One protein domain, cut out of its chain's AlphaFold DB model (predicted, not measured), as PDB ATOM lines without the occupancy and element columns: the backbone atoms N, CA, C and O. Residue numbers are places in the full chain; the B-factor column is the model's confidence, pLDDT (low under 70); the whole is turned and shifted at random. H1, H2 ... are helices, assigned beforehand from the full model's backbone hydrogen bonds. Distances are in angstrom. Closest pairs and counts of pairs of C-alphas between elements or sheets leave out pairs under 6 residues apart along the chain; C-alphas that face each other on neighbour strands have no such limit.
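AT A GLANCE: This is residues 3 to 46 of the 234 residues of an uncharacterized protein of Halorubrum vacuolatum (UniProt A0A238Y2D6). The printed part begins with a loose loop around the short helix H1, residues 9 to 13, then runs through a long unnamed stretch, residues 14 to 29, to a longer helix, H2, at the other end. It makes an open arch with the two helices at its separate ends, and residues 22 to 46 stick out. The 44 printed residues hold two named helices, H1 then H2, and no named strand; the class is all helix, with 21 residues, under half, in named elements. The whole is flat, 34 by 29 by 10 A, and only just loose, close to extended, with a radius of gyration of the C-alphas of 13.7 A.

HOW THE PARTS SIT: H1, residues 9 to 13, and H2, residues 30 to 45, are apart. In both, every O i to N i+4 pair is within hydrogen-bond range.

IN THESE COORDINATES: H1 begins at C-alpha 9, (52.989, 53.760, -36.088), and is 6.0 A long. H2 is 22.7 A long and ends at C-alpha 45, (50.709, 34.200, -56.268).

THE WHOLE: The two C-alphas farthest apart, those of Arg 14 and Ser 28, are 35.3 A apart. The link from H1 to H2 is long, and the printed part has no cut. Residues 8 to 11, 13 to 15, 24 and 46 have pLDDT under 70.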
ATOM      1  N   GLY A   3      40.519  50.821 -45.215       82.94
ATOM      2  CA  GLY A   3      40.888  52.223 -45.070       82.94
ATOM      3  C   GLY A   3      42.198  52.565 -45.755       82.94
ATOM      4  O   GLY A   3      42.792  51.716 -46.417       82.94
ATOM      5  N   SER A   4      42.629  53.812 -45.585       79.38
ATOM      6  CA  SER A   4      43.914  54.311 -46.084       79.38
ATOM      7  C   SER A   4      45.092  54.030 -45.140       79.38
ATOM      8  O   SER A   4      46.240  54.156 -45.558       79.38
ATOM      9  N   SER A   5      44.818  53.606 -43.898       74.62
ATOM     10  CA  SER A   5      45.840  53.310 -42.889       74.62
ATOM     11  C   SER A   5      46.748  52.150 -43.300       74.62
ATOM     12  O   SER A   5      46.311  51.002 -43.402       74.62
ATOM     13  N   ASN A   6      48.043  52.434 -43.420       74.81
ATOM     14  CA  ASN A   6      49.080  51.405 -43.439       74.81
ATOM     15  C   ASN A   6      49.355  50.881 -42.021       74.81
ATOM     16  O   ASN A   6      49.137  51.591 -41.036       74.81
ATOM     17  N   LEU A   7      49.897  49.662 -41.908       75.69
ATOM     18  CA  LEU A   7      50.313  49.060 -40.633       75.69
ATOM     19  C   LEU A   7      51.639  49.670 -40.121       75.69
ATOM     20  O   LEU A   7      52.640  48.979 -39.971       75.69
ATOM     21  N   THR A   8      51.653  50.981 -39.887       66.94
ATOM     22  CA  THR A   8      52.795  51.740 -39.353       66.94
ATOM     23  C   THR A   8      52.363  52.553 -38.136       66.94
ATOM     24  O   THR A   8      51.180  52.857 -37.980       66.94
ATOM     25  N   GLU A   9      53.306  52.940 -37.268       60.00
ATOM     26  CA  GLU A   9      52.989  53.760 -36.088       60.00
ATOM     27  C   GLU A   9      52.247  55.044 -36.491       60.00
ATOM     28  O   GLU A   9      51.171  55.335 -35.966       60.00
ATOM     29  N   SER A  10      52.764  55.772 -37.486       51.62
ATOM     30  CA  SER A  10      52.139  56.999 -37.985       51.62
ATOM     31  C   SER A  10      50.767  56.746 -38.608       51.62
ATOM     32  O   SER A  10      49.835  57.486 -38.304       51.62
ATOM     33  N   GLY A  11      50.603  55.680 -39.402       62.19
ATOM     34  CA  GLY A  11      49.316  55.303 -40.004       62.19
ATOM     35  C   GLY A  11      48.244  54.898 -38.984       62.19
ATOM     36  O   GLY A  11      47.054  54.935 -39.290       62.19
ATOM     37  N   MET A  12      48.652  54.547 -37.763       74.19
ATOM     38  CA  MET A  12      47.749  54.157 -36.677       74.19
ATOM     39  C   MET A  12      47.508  55.263 -35.645       74.19
ATOM     40  O   MET A  12      46.526  55.186 -34.908       74.19
ATOM     41  N   THR A  13      48.388  56.267 -35.551       57.84
ATOM     42  CA  THR A  13      48.366  57.223 -34.425       57.84
ATOM     43  C   THR A  13      48.507  58.696 -34.798       57.84
ATOM     44  O   THR A  13      48.094  59.541 -34.006       57.84
ATOM     45  N   ARG A  14      49.077  59.034 -35.963       54.97
ATOM     46  CA  ARG A  14      49.447  60.424 -36.301       54.97
ATOM     47  C   ARG A  14      48.798  60.928 -37.584       54.97
ATOM     48  O   ARG A  14      48.419  62.094 -37.658       54.97
ATOM     49  N   ASN A  15      48.678  60.070 -38.589       66.31
ATOM     50  CA  ASN A  15      48.146  60.450 -39.886       66.31
ATOM     51  C   ASN A  15      46.630  60.651 -39.837       66.31
ATOM     52  O   ASN A  15      45.897  59.944 -39.142       66.31
ATOM     53  N   TRP A  16      46.157  61.583 -40.662       73.69
ATOM     54  CA  TRP A  16      44.740  61.714 -40.971       73.69
ATOM     55  C   TRP A  16      44.333  60.617 -41.952       73.69
ATOM     56  O   TRP A  16      44.474  60.772 -43.162       73.69
ATOM     57  N   GLU A  17      43.843  59.505 -41.413       81.50
ATOM     58  CA  GLU A  17      43.440  58.337 -42.192       81.50
ATOM     59  C   GLU A  17      41.917  58.184 -42.240       81.50
ATOM     60  O   GLU A  17      41.202  58.462 -41.272       81.50
ATOM     61  N   ALA A  18      41.408  57.695 -43.369       80.75
ATOM     62  CA  ALA A  18      40.007  57.343 -43.528       80.75
ATOM     63  C   ALA A  18      39.851  55.826 -43.408       80.75
ATOM     64  O   ALA A  18      40.260  55.081 -44.298       80.75
ATOM     65  N   THR A  19      39.218  55.371 -42.325       84.50
ATOM     66  CA  THR A  19      38.998  53.945 -42.064       84.50
ATOM     67  C   THR A  19      37.525  53.659 -41.820       84.50
ATOM     68  O   THR A  19      36.878  54.259 -40.964       84.50
ATOM     69  N   VAL A  20      36.997  52.696 -42.569       81.69
ATOM     70  CA  VAL A  20      35.634  52.196 -42.445       81.69
ATOM     71  C   VAL A  20      35.658  50.848 -41.735       81.69
ATOM     72  O   VAL A  20      36.280  49.869 -42.171       81.69
ATOM     73  N   PHE A  21      34.930  50.786 -40.623       83.25
ATOM     74  CA  PHE A  21      34.680  49.543 -39.915       83.25
ATOM     75  C   PHE A  21      33.306  48.996 -40.289       83.25
ATOM     76  O   PHE A  21      32.272  49.527 -39.890       83.25
ATOM     77  N   LEU A  22      33.300  47.910 -41.055       77.25
ATOM     78  CA  LEU A  22      32.077  47.217 -41.431       77.25
ATOM     79  C   LEU A  22      31.815  46.107 -40.414       77.25
ATOM     80  O   LEU A  22      32.501  45.086 -40.399       77.25
ATOM     81  N   ARG A  23      30.847  46.339 -39.525       75.50
ATOM     82  CA  ARG A  23      30.398  45.354 -38.538       75.50
ATOM     83  C   ARG A  23      29.226  44.561 -39.110       75.50
ATOM     84  O   ARG A  23      28.311  45.157 -39.665       75.50
ATOM     85  N   SER A  24      29.231  43.242 -38.907       67.81
ATOM     86  CA  SER A  24      28.091  42.366 -39.222       67.81
ATOM     87  C   SER A  24      27.661  42.388 -40.695       67.81
ATOM     88  O   SER A  24      26.467  42.366 -40.983       67.81
ATOM     89  N   ILE A  25      28.622  42.428 -41.625       71.75
ATOM     90  CA  ILE A  25      28.309  42.170 -43.033       71.75
ATOM     91  C   ILE A  25      27.827  40.724 -43.178       71.75
ATOM     92  O   ILE A  25      28.424  39.804 -42.619       71.75
ATOM     93  N   ASP A  26      26.737  40.557 -43.923       77.12
ATOM     94  CA  ASP A  26      26.226  39.255 -44.334       77.12
ATOM     95  C   ASP A  26      27.339  38.469 -45.055       77.12
ATOM     96  O   ASP A  26      27.911  38.999 -46.006       77.12
ATOM     97  N   PRO A  27      27.668  37.229 -44.650       74.62
ATOM     98  CA  PRO A  27      28.673  36.407 -45.329       74.62
ATOM     99  C   PRO A  27      28.451  36.248 -46.842       74.62
ATOM    100  O   PRO A  27      29.405  35.996 -47.568       74.62
ATOM    101  N   SER A  28      27.211  36.409 -47.313       77.00
ATOM    102  CA  SER A  28      26.835  36.377 -48.733       77.00
ATOM    103  C   SER A  28      26.914  37.737 -49.440       77.00
ATOM    104  O   SER A  28      26.584  37.858 -50.619       77.00
ATOM    105  N   HIS A  29      27.335  38.791 -48.742       81.88
ATOM    106  CA  HIS A  29      27.480  40.117 -49.321       81.88
ATOM    107  C   HIS A  29      28.598  40.123 -50.370       81.88
ATOM    108  O   HIS A  29      29.735  39.756 -50.076       81.88
ATOM    109  N   LEU A  30      28.301  40.653 -51.560       82.25
ATOM    110  CA  LEU A  30      29.207  40.677 -52.718       82.25
ATOM    111  C   LEU A  30      30.622  41.194 -52.393       82.25
ATOM    112  O   LEU A  30      31.611  40.672 -52.893       82.25
ATOM    113  N   ALA A  31      30.735  42.200 -51.522       79.25
ATOM    114  CA  ALA A  31      32.035  42.732 -51.105       79.25
ATOM    115  C   ALA A  31      32.924  41.702 -50.372       79.25
ATOM    116  O   ALA A  31      34.140  41.748 -50.522       79.25
ATOM    117  N   ILE A  32      32.346  40.772 -49.596       81.56
ATOM    118  CA  ILE A  32      33.115  39.696 -48.945       81.56
ATOM    119  C   ILE A  32      33.621  38.709 -49.988       81.56
ATOM    120  O   ILE A  32      34.778  38.305 -49.914       81.56
ATOM    121  N   GLU A  33      32.784  38.349 -50.959       82.38
ATOM    122  CA  GLU A  33      33.160  37.438 -52.041       82.38
ATOM    123  C   GLU A  33      34.301  38.025 -52.882       82.38
ATOM    124  O   GLU A  33      35.313  37.364 -53.102       82.38
ATOM    125  N   GLN A  34      34.195  39.302 -53.263       84.25
ATOM    126  CA  GLN A  34      35.228  39.997 -54.036       84.25
ATOM    127  C   GLN A  34      36.557  40.106 -53.281       84.25
ATOM    128  O   GLN A  34      37.606  39.827 -53.856       84.25
ATOM    129  N   ILE A  35      36.526  40.482 -51.998       84.62
ATOM    130  CA  ILE A  35      37.748  40.580 -51.186       84.62
ATOM    131  C   ILE A  35      38.359  39.197 -50.966       84.62
ATOM    132  O   ILE A  35      39.571  39.057 -51.075       84.62
ATOM    133  N   SER A  36      37.540  38.179 -50.689       84.88
ATOM    134  CA  SER A  36      38.020  36.805 -50.499       84.88
ATOM    135  C   SER A  36      38.666  36.263 -51.771       84.88
ATOM    136  O   SER A  36      39.760  35.720 -51.708       84.88
ATOM    137  N   SER A  37      38.041  36.466 -52.935       85.44
ATOM    138  CA  SER A  37      38.608  36.037 -54.217       85.44
ATOM    139  C   SER A  37      39.931  36.741 -54.516       85.44
ATOM    140  O   SER A  37      40.895  36.082 -54.890       85.44
ATOM    141  N   TRP A  38      39.990  38.063 -54.321       88.81
ATOM    142  CA  TRP A  38      41.226  38.828 -54.490       88.81
ATOM    143  C   TRP A  38      42.323  38.368 -53.521       88.81
ATOM    144  O   TRP A  38      43.490  38.279 -53.903       88.81
ATOM    145  N   TRP A  39      41.957  38.065 -52.271       88.00
ATOM    146  CA  TRP A  39      42.887  37.577 -51.259       88.00
ATOM    147  C   TRP A  39      43.467  36.213 -51.630       88.00
ATOM    148  O   TRP A  39      44.680  36.060 -51.591       88.00
ATOM    149  N   GLU A  40      42.634  35.248 -52.022       89.75
ATOM    150  CA  GLU A  40      43.086  33.907 -52.418       89.75
ATOM    151  C   GLU A  40      43.977  33.941 -53.667       89.75
ATOM    152  O   GLU A  40      44.997  33.259 -53.710       89.75
ATOM    153  N   GLU A  41      43.640  34.775 -54.657       84.38
ATOM    154  CA  GLU A  41      44.481  35.000 -55.839       84.38
ATOM    155  C   GLU A  41      45.840  35.588 -55.439       84.38
ATOM    156  O   GLU A  41      46.887  35.010 -55.730       84.38
ATOM    157  N   THR A  42      45.831  36.686 -54.677       77.12
ATOM    158  CA  THR A  42      47.058  37.361 -54.225       77.12
ATOM    159  C   THR A  42      47.913  36.444 -53.350       77.12
ATOM    160  O   THR A  42      49.137  36.439 -53.464       77.12
ATOM    161  N   TRP A  43      47.284  35.659 -52.474       82.69
ATOM    162  CA  TRP A  43      47.961  34.702 -51.608       82.69
ATOM    163  C   TRP A  43      48.567  33.551 -52.413       82.69
ATOM    164  O   TRP A  43      49.723  33.198 -52.184       82.69
ATOM    165  N   GLY A  44      47.835  33.004 -53.386       80.50
ATOM    166  CA  GLY A  44      48.317  31.936 -54.264       80.50
ATOM    167  C   GLY A  44      49.499  32.349 -55.147       80.50
ATOM    168  O   GLY A  44      50.358  31.521 -55.441       80.50
ATOM    169  N   GLU A  45      49.572  33.624 -55.534       74.81
ATOM    170  CA  GLU A  45      50.709  34.200 -56.268       74.81
ATOM    171  C   GLU A  45      51.866  34.649 -55.358       74.81
ATOM    172  O   GLU A  45      52.981  34.913 -55.825       74.81
ATOM    173  N   SER A  46      51.619  34.757 -54.051       68.00
ATOM    174  CA  SER A  46      52.625  35.187 -53.084       68.00
ATOM    175  C   SER A  46      53.618  34.071 -52.755       68.00
ATOM    176  O   SER A  46      53.322  32.881 -52.843       68.00
TER     177      SER A  46